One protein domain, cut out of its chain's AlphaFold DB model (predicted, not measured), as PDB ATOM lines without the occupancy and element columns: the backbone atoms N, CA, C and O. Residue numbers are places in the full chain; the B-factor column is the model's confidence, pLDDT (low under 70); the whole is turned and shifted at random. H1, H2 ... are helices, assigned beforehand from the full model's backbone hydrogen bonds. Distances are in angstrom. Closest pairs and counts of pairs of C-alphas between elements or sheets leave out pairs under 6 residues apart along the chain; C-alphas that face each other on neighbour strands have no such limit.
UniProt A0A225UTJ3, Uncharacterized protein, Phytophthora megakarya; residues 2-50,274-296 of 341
ATOM      1  N   ARG A   2     -33.365 -34.881   8.503       55.47
ATOM      2  CA  ARG A   2     -33.699 -34.959   9.956       55.47
ATOM      3  C   ARG A   2     -34.949 -35.771  10.375       55.47
ATOM      4  O   ARG A   2     -34.790 -36.720  11.124       55.47
ATOM      5  N   SER A   3     -36.166 -35.480   9.893       54.72
ATOM      6  CA  SER A   3     -37.371 -36.265  10.269       54.72
ATOM      7  C   SER A   3     -37.283 -37.762   9.903       54.72
ATOM      8  O   SER A   3     -37.622 -38.613  10.718       54.72
ATOM      9  N   CYS A   4     -36.757 -38.116   8.726       56.62
ATOM     10  CA  CYS A   4     -36.568 -39.514   8.310       56.62
ATOM     11  C   CYS A   4     -35.462 -40.221   9.121       56.62
ATOM     12  O   CYS A   4     -35.540 -41.411   9.416       56.62
ATOM     13  N   GLU A   5     -34.454 -39.463   9.537       59.62
ATOM     14  CA  GLU A   5     -33.345 -39.933  10.369       59.62
ATOM     15  C   GLU A   5     -33.802 -40.192  11.815       59.62
ATOM     16  O   GLU A   5     -33.506 -41.244  12.378       59.62
ATOM     17  N   ILE A   6     -34.649 -39.307  12.358       61.59
ATOM     18  CA  ILE A   6     -35.380 -39.510  13.617       61.59
ATOM     19  C   ILE A   6     -36.300 -40.738  13.501       61.59
ATOM     20  O   ILE A   6     -36.181 -41.636  14.332       61.59
ATOM     21  N   LYS A   7     -37.135 -40.850  12.448       67.50
ATOM     22  CA  LYS A   7     -37.978 -42.039  12.163       67.50
ATOM     23  C   LYS A   7     -37.159 -43.330  12.218       67.50
ATOM     24  O   LYS A   7     -37.523 -44.272  12.924       67.50
ATOM     25  N   HIS A   8     -36.032 -43.367  11.504       64.75
ATOM     26  CA  HIS A   8     -35.159 -44.535  11.436       64.75
ATOM     27  C   HIS A   8     -34.504 -44.860  12.784       64.75
ATOM     28  O   HIS A   8     -34.553 -46.005  13.220       64.75
ATOM     29  N   GLN A   9     -33.900 -43.882  13.461       62.53
ATOM     30  CA  GLN A   9     -33.163 -44.126  14.703       62.53
ATOM     31  C   GLN A   9     -34.098 -44.470  15.877       62.53
ATOM     32  O   GLN A   9     -33.766 -45.317  16.707       62.53
ATOM     33  N   MET A  10     -35.298 -43.886  15.901       65.62
ATOM     34  CA  MET A  10     -36.367 -44.188  16.856       65.62
ATOM     35  C   MET A  10     -36.892 -45.620  16.682       65.62
ATOM     36  O   MET A  10     -36.850 -46.406  17.628       65.62
ATOM     37  N   THR A  11     -37.298 -46.011  15.467       67.12
ATOM     38  CA  THR A  11     -37.753 -47.391  15.185       67.12
ATOM     39  C   THR A  11     -36.641 -48.426  15.367       67.12
ATOM     40  O   THR A  11     -36.891 -49.501  15.909       67.12
ATOM     41  N   LYS A  12     -35.394 -48.106  15.001       67.00
ATOM     42  CA  LYS A  12     -34.216 -48.967  15.214       67.00
ATOM     43  C   LYS A  12     -33.941 -49.253  16.695       67.00
ATOM     44  O   LYS A  12     -33.444 -50.341  16.985       67.00
ATOM     45  N   ASN A  13     -34.258 -48.326  17.598       68.56
ATOM     46  CA  ASN A  13     -34.031 -48.481  19.038       68.56
ATOM     47  C   ASN A  13     -35.236 -49.066  19.789       68.56
ATOM     48  O   ASN A  13     -35.035 -49.819  20.735       68.56
ATOM     49  N   LEU A  14     -36.466 -48.739  19.380       70.62
ATOM     50  CA  LEU A  14     -37.686 -49.182  20.068       70.62
ATOM     51  C   LEU A  14     -38.215 -50.535  19.569       70.62
ATOM     52  O   LEU A  14     -38.763 -51.296  20.358       70.62
ATOM     53  N   LEU A  15     -38.051 -50.860  18.278       74.19
ATOM     54  CA  LEU A  15     -38.551 -52.119  17.719       74.19
ATOM     55  C   LEU A  15     -37.501 -53.236  17.837       74.19
ATOM     56  O   LEU A  15     -36.381 -53.157  17.305       74.19
ATOM     57  N   THR A  16     -37.900 -54.311  18.514       71.75
ATOM     58  CA  THR A  16     -37.120 -55.532  18.750       71.75
ATOM     59  C   THR A  16     -37.802 -56.746  18.105       71.75
ATOM     60  O   THR A  16     -38.976 -56.692  17.734       71.75
ATOM     61  N   GLY A  17     -37.050 -57.834  17.903       76.75
ATOM     62  CA  GLY A  17     -37.579 -59.098  17.373       76.75
ATOM     63  C   GLY A  17     -38.386 -58.961  16.073       76.75
ATOM     64  O   GLY A  17     -37.964 -58.295  15.122       76.75
ATOM     65  N   SER A  18     -39.560 -59.595  16.045       73.25
ATOM     66  CA  SER A  18     -40.480 -59.629  14.899       73.25
ATOM     67  C   SER A  18     -40.905 -58.237  14.418       73.25
ATOM     68  O   SER A  18     -40.885 -57.995  13.212       73.25
ATOM     69  N   ALA A  19     -41.176 -57.289  15.322       73.19
ATOM     70  CA  ALA A  19     -41.570 -55.919  14.969       73.19
ATOM     71  C   ALA A  19     -40.495 -55.175  14.153       73.19
ATOM     72  O   ALA A  19     -40.802 -54.376  13.265       73.19
ATOM     73  N   LYS A  20     -39.212 -55.490  14.381       80.25
ATOM     74  CA  LYS A  20     -38.094 -54.937  13.601       80.25
ATOM     75  C   LYS A  20     -38.045 -55.496  12.174       80.25
ATOM     76  O   LYS A  20     -37.668 -54.780  11.246       80.25
ATOM     77  N   ASN A  21     -38.441 -56.755  11.991       79.81
ATOM     78  CA  ASN A  21     -38.528 -57.398  10.679       79.81
ATOM     79  C   ASN A  21     -39.809 -57.000   9.929       79.81
ATOM     80  O   ASN A  21     -39.751 -56.794   8.719       79.81
ATOM     81  N   TRP A  22     -40.929 -56.795  10.624       85.94
ATOM     82  CA  TRP A  22     -42.135 -56.167  10.070       85.94
ATOM     83  C   TRP A  22     -41.827 -54.772   9.502       85.94
ATOM     84  O   TRP A  22     -42.040 -54.524   8.316       85.94
ATOM     85  N   TYR A  23     -41.186 -53.897  10.287       81.75
ATOM     86  CA  TYR A  23     -40.818 -52.548   9.834       81.75
ATOM     87  C   TYR A  23     -39.909 -52.548   8.590       81.75
ATOM     88  O   TYR A  23     -40.008 -51.663   7.740       81.75
ATOM     89  N   ARG A  24     -39.035 -53.553   8.441       82.62
ATOM     90  CA  ARG A  24     -38.183 -53.717   7.247       82.62
ATOM     91  C   ARG A  24     -38.977 -54.063   5.982       82.62
ATOM     92  O   ARG A  24     -38.588 -53.592   4.913       82.62
ATOM     93  N   GLN A  25     -40.056 -54.840   6.115       83.19
ATOM     94  CA  GLN A  25     -40.935 -55.266   5.016       83.19
ATOM     95  C   GLN A  25     -41.861 -54.143   4.522       83.19
ATOM     96  O   GLN A  25     -42.209 -54.122   3.345       83.19
ATOM     97  N   LEU A  26     -42.220 -53.180   5.382       84.25
ATOM     98  CA  LEU A  26     -43.058 -52.038   4.994       84.25
ATOM     99  C   LEU A  26     -42.488 -51.277   3.788       84.25
ATOM    100  O   LEU A  26     -41.277 -51.063   3.675       84.25
ATOM    101  N   SER A  27     -43.367 -50.772   2.925       85.50
ATOM    102  CA  SER A  27     -42.972 -49.946   1.780       85.50
ATOM    103  C   SER A  27     -42.197 -48.682   2.208       85.50
ATOM    104  O   SER A  27     -42.298 -48.212   3.347       85.50
ATOM    105  N   ARG A  28     -41.419 -48.092   1.287       82.69
ATOM    106  CA  ARG A  28     -40.725 -46.817   1.557       82.69
ATOM    107  C   ARG A  28     -41.711 -45.664   1.787       82.69
ATOM    108  O   ARG A  28     -41.427 -44.803   2.610       82.69
ATOM    109  N   SER A  29     -42.863 -45.645   1.112       82.00
ATOM    110  CA  SER A  29     -43.899 -44.620   1.306       82.00
ATOM    111  C   SER A  29     -44.540 -44.717   2.693       82.00
ATOM    112  O   SER A  29     -44.589 -43.704   3.390       82.00
ATOM    113  N   THR A  30     -44.926 -45.921   3.135       83.00
ATOM    114  CA  THR A  30     -45.486 -46.161   4.481       83.00
ATOM    115  C   THR A  30     -44.510 -45.728   5.576       83.00
ATOM    116  O   THR A  30     -44.894 -45.010   6.490       83.00
ATOM    117  N   ARG A  31     -43.223 -46.093   5.466       84.25
ATOM    118  CA  ARG A  31     -42.193 -45.708   6.451       84.25
ATOM    119  C   ARG A  31     -41.889 -44.207   6.491       84.25
ATOM    120  O   ARG A  31     -41.452 -43.702   7.523       84.25
ATOM    121  N   ASN A  32     -42.081 -43.494   5.382       79.12
ATOM    122  CA  ASN A  32     -41.681 -42.090   5.262       79.12
ATOM    123  C   ASN A  32     -42.701 -41.092   5.838       79.12
ATOM    124  O   ASN A  32     -42.337 -39.932   6.043       79.12
ATOM    125  N   LYS A  33     -43.932 -41.509   6.160       82.94
ATOM    126  CA  LYS A  33     -44.984 -40.686   6.791       82.94
ATOM    127  C   LYS A  33     -45.279 -41.191   8.206       82.94
ATOM    128  O   LYS A  33     -45.299 -42.399   8.411       82.94
ATOM    129  N   TRP A  34     -45.470 -40.302   9.187       81.06
ATOM    130  CA  TRP A  34     -45.770 -40.776  10.548       81.06
ATOM    131  C   TRP A  34     -47.176 -41.378  10.651       81.06
ATOM    132  O   TRP A  34     -47.313 -42.433  11.257       81.06
ATOM    133  N   SER A  35     -48.175 -40.773  10.001       78.94
ATOM    134  CA  SER A  35     -49.557 -41.277   9.917       78.94
ATOM    135  C   SER A  35     -49.642 -42.733   9.450       78.94
ATOM    136  O   SER A  35     -50.225 -43.578  10.120       78.94
ATOM    137  N   ASP A  36     -49.031 -43.037   8.305       85.38
ATOM    138  CA  ASP A  36     -49.192 -44.323   7.623       85.38
ATOM    139  C   ASP A  36     -48.436 -45.435   8.380       85.38
ATOM    140  O   ASP A  36     -48.907 -46.572   8.457       85.38
ATOM    141  N   LEU A  37     -47.290 -45.102   8.991       83.75
ATOM    142  CA  LEU A  37     -46.527 -45.992   9.871       83.75
ATOM    143  C   LEU A  37     -47.261 -46.268  11.195       83.75
ATOM    144  O   LEU A  37     -47.314 -47.423  11.622       83.75
ATOM    145  N   LEU A  38     -47.837 -45.230  11.813       80.62
ATOM    146  CA  LEU A  38     -48.657 -45.322  13.024       80.62
ATOM    147  C   LEU A  38     -49.861 -46.234  12.787       80.62
ATOM    148  O   LEU A  38     -49.987 -47.251  13.459       80.62
ATOM    149  N   HIS A  39     -50.664 -45.941  11.765       80.00
ATOM    150  CA  HIS A  39     -51.847 -46.722  11.400       80.00
ATOM    151  C   HIS A  39     -51.508 -48.196  11.108       80.00
ATOM    152  O   HIS A  39     -52.193 -49.108  11.568       80.00
ATOM    153  N   SER A  40     -50.392 -48.453  10.413       81.38
ATOM    154  CA  SER A  40     -49.925 -49.824  10.147       81.38
ATOM    155  C   SER A  40     -49.521 -50.568  11.428       81.38
ATOM    156  O   SER A  40     -49.807 -51.757  11.561       81.38
ATOM    157  N   PHE A  41     -48.857 -49.894  12.375       79.12
ATOM    158  CA  PHE A  41     -48.484 -50.478  13.671       79.12
ATOM    159  C   PHE A  41     -49.710 -50.719  14.554       79.12
ATOM    160  O   PHE A  41     -49.825 -51.770  15.180       79.12
ATOM    161  N   GLN A  42     -50.649 -49.772  14.549       76.06
ATOM    162  CA  GLN A  42     -51.913 -49.861  15.264       76.06
ATOM    163  C   GLN A  42     -52.711 -51.094  14.832       76.06
ATOM    164  O   GLN A  42     -53.152 -51.853  15.692       76.06
ATOM    165  N   ILE A  43     -52.828 -51.349  13.524       75.94
ATOM    166  CA  ILE A  43     -53.460 -52.570  12.996       75.94
ATOM    167  C   ILE A  43     -52.691 -53.819  13.447       75.94
ATOM    168  O   ILE A  43     -53.273 -54.741  14.011       75.94
ATOM    169  N   GLN A  44     -51.372 -53.847  13.232       74.81
ATOM    170  CA  GLN A  44     -50.568 -55.058  13.411       74.81
ATOM    171  C   GLN A  44     -50.350 -55.473  14.879       74.81
ATOM    172  O   GLN A  44     -50.179 -56.665  15.143       74.81
ATOM    173  N   TYR A  45     -50.303 -54.511  15.808       70.56
ATOM    174  CA  TYR A  45     -49.842 -54.720  17.189       70.56
ATOM    175  C   TYR A  45     -50.749 -54.124  18.275       70.56
ATOM    176  O   TYR A  45     -50.671 -54.573  19.418       70.56
ATOM    177  N   CYS A  46     -51.609 -53.152  17.953       68.19
ATOM    178  CA  CYS A  46     -52.563 -52.564  18.908       68.19
ATOM    179  C   CYS A  46     -54.015 -53.014  18.671       68.19
ATOM    180  O   CYS A  46     -54.899 -52.646  19.442       68.19
ATOM    181  N   GLY A  47     -54.275 -53.792  17.616       63.16
ATOM    182  CA  GLY A  47     -55.612 -54.259  17.262       63.16
ATOM    183  C   GLY A  47     -56.545 -53.166  16.729       63.16
ATOM    184  O   GLY A  47     -57.753 -53.266  16.906       63.16
ATOM    185  N   LEU A  48     -56.037 -52.118  16.076       59.88
ATOM    186  CA  LEU A  48     -56.908 -51.182  15.355       59.88
ATOM    187  C   LEU A  48     -57.555 -51.899  14.160       59.88
ATOM    188  O   LEU A  48     -56.866 -52.529  13.364       59.88
ATOM    189  N   GLY A  49     -58.882 -51.834  14.048       48.81
ATOM    190  CA  GLY A  49     -59.641 -52.645  13.086       48.81
ATOM    191  C   GLY A  49     -59.871 -54.096  13.532       48.81
ATOM    192  O   GLY A  49     -60.627 -54.816  12.887       48.81
ATOM    193  N   VAL A  50     -59.293 -54.516  14.663       48.06
ATOM    194  CA  VAL A  50     -59.756 -55.686  15.420       48.06
ATOM    195  C   VAL A  50     -60.892 -55.199  16.318       48.06
ATOM    196  O   VAL A  50     -60.752 -54.191  17.011       48.06
ATOM    197  N   CYS A 274     -49.506 -34.914  17.753       79.44
ATOM    198  CA  CYS A 274     -48.267 -35.333  17.095       79.44
ATOM    199  C   CYS A 274     -48.258 -36.851  16.822       79.44
ATOM    200  O   CYS A 274     -48.083 -37.619  17.770       79.44
ATOM    201  N   PRO A 275     -48.342 -37.331  15.561       75.81
ATOM    202  CA  PRO A 275     -48.452 -38.773  15.302       75.81
ATOM    203  C   PRO A 275     -47.183 -39.554  15.689       75.81
ATOM    204  O   PRO A 275     -47.241 -40.742  15.986       75.81
ATOM    205  N   MET A 276     -46.028 -38.880  15.742       80.62
ATOM    206  CA  MET A 276     -44.770 -39.434  16.266       80.62
ATOM    207  C   MET A 276     -44.836 -39.709  17.778       80.62
ATOM    208  O   MET A 276     -44.315 -40.715  18.252       80.62
ATOM    209  N   GLU A 277     -45.485 -38.821  18.528       76.62
ATOM    210  CA  GLU A 277     -45.627 -38.909  19.984       76.62
ATOM    211  C   GLU A 277     -46.685 -39.951  20.367       76.62
ATOM    212  O   GLU A 277     -46.461 -40.774  21.252       76.62
ATOM    213  N   GLU A 278     -47.788 -40.004  19.618       79.06
ATOM    214  CA  GLU A 278     -48.781 -41.072  19.728       79.06
ATOM    215  C   GLU A 278     -48.155 -42.455  19.456       79.06
ATOM    216  O   GLU A 278     -48.281 -43.368  20.275       79.06
ATOM    217  N   PHE A 279     -47.386 -42.586  18.368       77.69
ATOM    218  CA  PHE A 279     -46.641 -43.801  18.018       77.69
ATOM    219  C   PHE A 279     -45.639 -44.218  19.103       77.69
ATOM    220  O   PHE A 279     -45.520 -45.402  19.424       77.69
ATOM    221  N   TYR A 280     -44.937 -43.256  19.711       76.38
ATOM    222  CA  TYR A 280     -44.032 -43.506  20.834       76.38
ATOM    223  C   TYR A 280     -44.760 -44.096  22.043       76.38
ATOM    224  O   TYR A 280     -44.307 -45.088  22.622       76.38
ATOM    225  N   ASN A 281     -45.900 -43.505  22.405       76.56
ATOM    226  CA  ASN A 281     -46.697 -43.921  23.553       76.56
ATOM    227  C   ASN A 281     -47.322 -45.306  23.325       76.56
ATOM    228  O   ASN A 281     -47.264 -46.154  24.215       76.56
ATOM    229  N   GLN A 282     -47.814 -45.584  22.115       73.38
ATOM    230  CA  GLN A 282     -48.379 -46.887  21.756       73.38
ATOM    231  C   GLN A 282     -47.314 -47.989  21.657       73.38
ATOM    232  O   GLN A 282     -47.554 -49.093  22.145       73.38
ATOM    233  N   ILE A 283     -46.104 -47.709  21.143       73.38
ATOM    234  CA  ILE A 283     -44.992 -48.674  21.234       73.38
ATOM    235  C   ILE A 283     -44.607 -48.919  22.697       73.38
ATOM    236  O   ILE A 283     -44.417 -50.070  23.078       73.38
ATOM    237  N   ARG A 284     -44.521 -47.880  23.541       72.69
ATOM    238  CA  ARG A 284     -44.245 -48.061  24.979       72.69
ATOM    239  C   ARG A 284     -45.288 -48.959  25.643       72.69
ATOM    240  O   ARG A 284     -44.905 -49.899  26.334       72.69
ATOM    241  N   GLN A 285     -46.572 -48.709  25.398       69.56
ATOM    242  CA  GLN A 285     -47.673 -49.514  25.926       69.56
ATOM    243  C   GLN A 285     -47.611 -50.966  25.423       69.56
ATOM    244  O   GLN A 285     -47.693 -51.890  26.231       69.56
ATOM    245  N   TYR A 286     -47.374 -51.177  24.123       69.62
ATOM    246  CA  TYR A 286     -47.190 -52.506  23.536       69.62
ATOM    247  C   TYR A 286     -45.981 -53.247  24.129       69.62
ATOM    248  O   TYR A 286     -46.098 -54.413  24.492       69.62
ATOM    249  N   CYS A 287     -44.830 -52.586  24.282       67.00
ATOM    250  CA  CYS A 287     -43.636 -53.191  24.871       67.00
ATOM    251  C   CYS A 287     -43.832 -53.559  26.349       67.00
ATOM    252  O   CYS A 287     -43.341 -54.603  26.771       67.00
ATOM    253  N   ILE A 288     -44.565 -52.748  27.121       62.28
ATOM    254  CA  ILE A 288     -44.939 -53.072  28.506       62.28
ATOM    255  C   ILE A 288     -45.865 -54.296  28.527       62.28
ATOM    256  O   ILE A 288     -45.583 -55.256  29.239       62.28
ATOM    257  N   TYR A 289     -46.918 -54.309  27.705       56.50
ATOM    258  CA  TYR A 289     -47.863 -55.426  27.614       56.50
ATOM    259  C   TYR A 289     -47.190 -56.738  27.174       56.50
ATOM    260  O   TYR A 289     -47.349 -57.771  27.821       56.50
ATOM    261  N   ALA A 290     -46.359 -56.694  26.130       58.44
ATOM    262  CA  ALA A 290     -45.613 -57.851  25.638       58.44
ATOM    263  C   ALA A 290     -44.565 -58.364  26.645       58.44
ATOM    264  O   ALA A 290     -44.288 -59.562  26.679       58.44
ATOM    265  N   PHE A 291     -43.995 -57.484  27.477       52.31
ATOM    266  CA  PHE A 291     -43.115 -57.880  28.580       52.31
ATOM    267  C   PHE A 291     -43.901 -58.572  29.703       52.31
ATOM    268  O   PHE A 291     -43.537 -59.678  30.096       52.31
ATOM    269  N   VAL A 292     -45.012 -57.976  30.155       53.41
ATOM    270  CA  VAL A 292     -45.889 -58.555  31.189       53.41
ATOM    271  C   VAL A 292     -46.412 -59.929  30.761       53.41
ATOM    272  O   VAL A 292     -46.277 -60.891  31.516       53.41
ATOM    273  N   ASN A 293     -46.906 -60.063  29.527       44.78
ATOM    274  CA  ASN A 293     -47.405 -61.339  29.010       44.78
ATOM    275  C   ASN A 293     -46.299 -62.390  28.831       44.78
ATOM    276  O   ASN A 293     -46.551 -63.571  29.047       44.78
ATOM    277  N   LYS A 294     -45.061 -61.997  28.496       48.38
ATOM    278  CA  LYS A 294     -43.933 -62.937  28.569       48.38
ATOM    279  C   LYS A 294     -43.712 -63.422  29.995       48.38
ATOM    280  O   LYS A 294     -43.652 -64.625  30.216       48.38
ATOM    281  N   THR A 295     -43.669 -62.510  30.968       39.38
ATOM    282  CA  THR A 295     -43.464 -62.900  32.369       39.38
ATOM    283  C   THR A 295     -44.601 -63.749  32.942       39.38
ATOM    284  O   THR A 295     -44.322 -64.555  33.823       39.38
ATOM    285  N   SER A 296     -45.841 -63.643  32.448       41.28
ATOM    286  CA  SER A 296     -46.924 -64.545  32.866       41.28
ATOM    287  C   SER A 296     -46.814 -65.929  32.218       41.28
ATOM    288  O   SER A 296     -46.928 -66.924  32.929       41.28
TER     289      SER A 296
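AT A GLANCE: This is residues 2 to 50 and 274 to 296 of the 341 residues of an uncharacterized protein of Phytophthora megakarya (UniProt A0A225UTJ3). Four helices, H1, H2, H4 and H5, stand round a common long axis as a loosely formed bundle, with the short H3 at the end where H1 and H4 begin and H2 ends. H4 and H5 pack side by side, H1 runs the same way as H5, H2 runs back the opposite way to H1, and the tip of H5, residues 291 to 296, sticks out. The printed part has 72 residues with five named helices, in the order H1, H2, H3, H4, H5, and no named strand; the class is all helix. The whole is compact, with a radius of gyration of the C-alphas of 12.0 A, and spans 39 by 26 by 24 A.

HOW THE PARTS SIT: The longest helix, H5, residues 275 to 296, touches H4, residues 34 to 46, and their closest C-alphas, those of Leu 38 and Phe 279, are 5.6 A apart. They run the same way at a shallow tilt of 19 degrees. H1, residues 2 to 14, is close to H5 but not clearly touching: the closest C-alphas, those of Leu 14 and Ile 283, are 7.4 A apart. H1 and H5 run the same way at a shallow tilt of 7 degrees. H1 and H4 are apart, but only just, at 8.1 A. H2, residues 17 to 25, is close to H1 but not clearly touching, with the C-alphas of Lys 12 and Lys 20 closest at 7.3 A; they run opposite ways at a shallow tilt of 31 degrees. H2 and H4 are near each other, with 8 pairs of C-alphas within 10 A, while H2 and H5 are apart. H3, residues 28 to 32, only just touches H1, with 3 pairs of C-alphas within 8 A; H1 does so with residues 4 to 7 alone, and the closest C-alphas, those of Cys 4 and Asn 32, are 6.5 A apart. H3 and H4 touch only at the corner by their link, and only just, with 3 pairs of C-alphas within 8 A, the closest being those of Thr 30 and Asp 36 at 5.2 A. In H1, H3, H4 and H5 every O i to N i+4 pair is within hydrogen-bond range; in H2 4 of 5 are.

IN THESE COORDINATES: H5 measures 31.2 A from C-alpha 275 at (-48.452, -38.773, 15.302) to C-alpha 296 at (-46.924, -64.545, 32.866). H4 measures 16.0 A, H1 17.9 A, H2 13.4 A and H3 6.1 A. H1 begins with C-alpha 2 at (-33.699, -34.959, 9.956).

THE WHOLE: The C-alphas of Arg 2 and Ser 296 are the two farthest apart, at 39.7 A. Residues 51 to 273 are not printed, and C-alphas 50 and 274 are 23.4 A apart across this cut, which lies in the link from H4 to H5. The links H1 to H2, H2 to H3 and H3 to H4 are tight. The mean pLDDT of the printed part is 70.7, and residues 2 to 13, 46 to 50 and 285 to 296 are under 70.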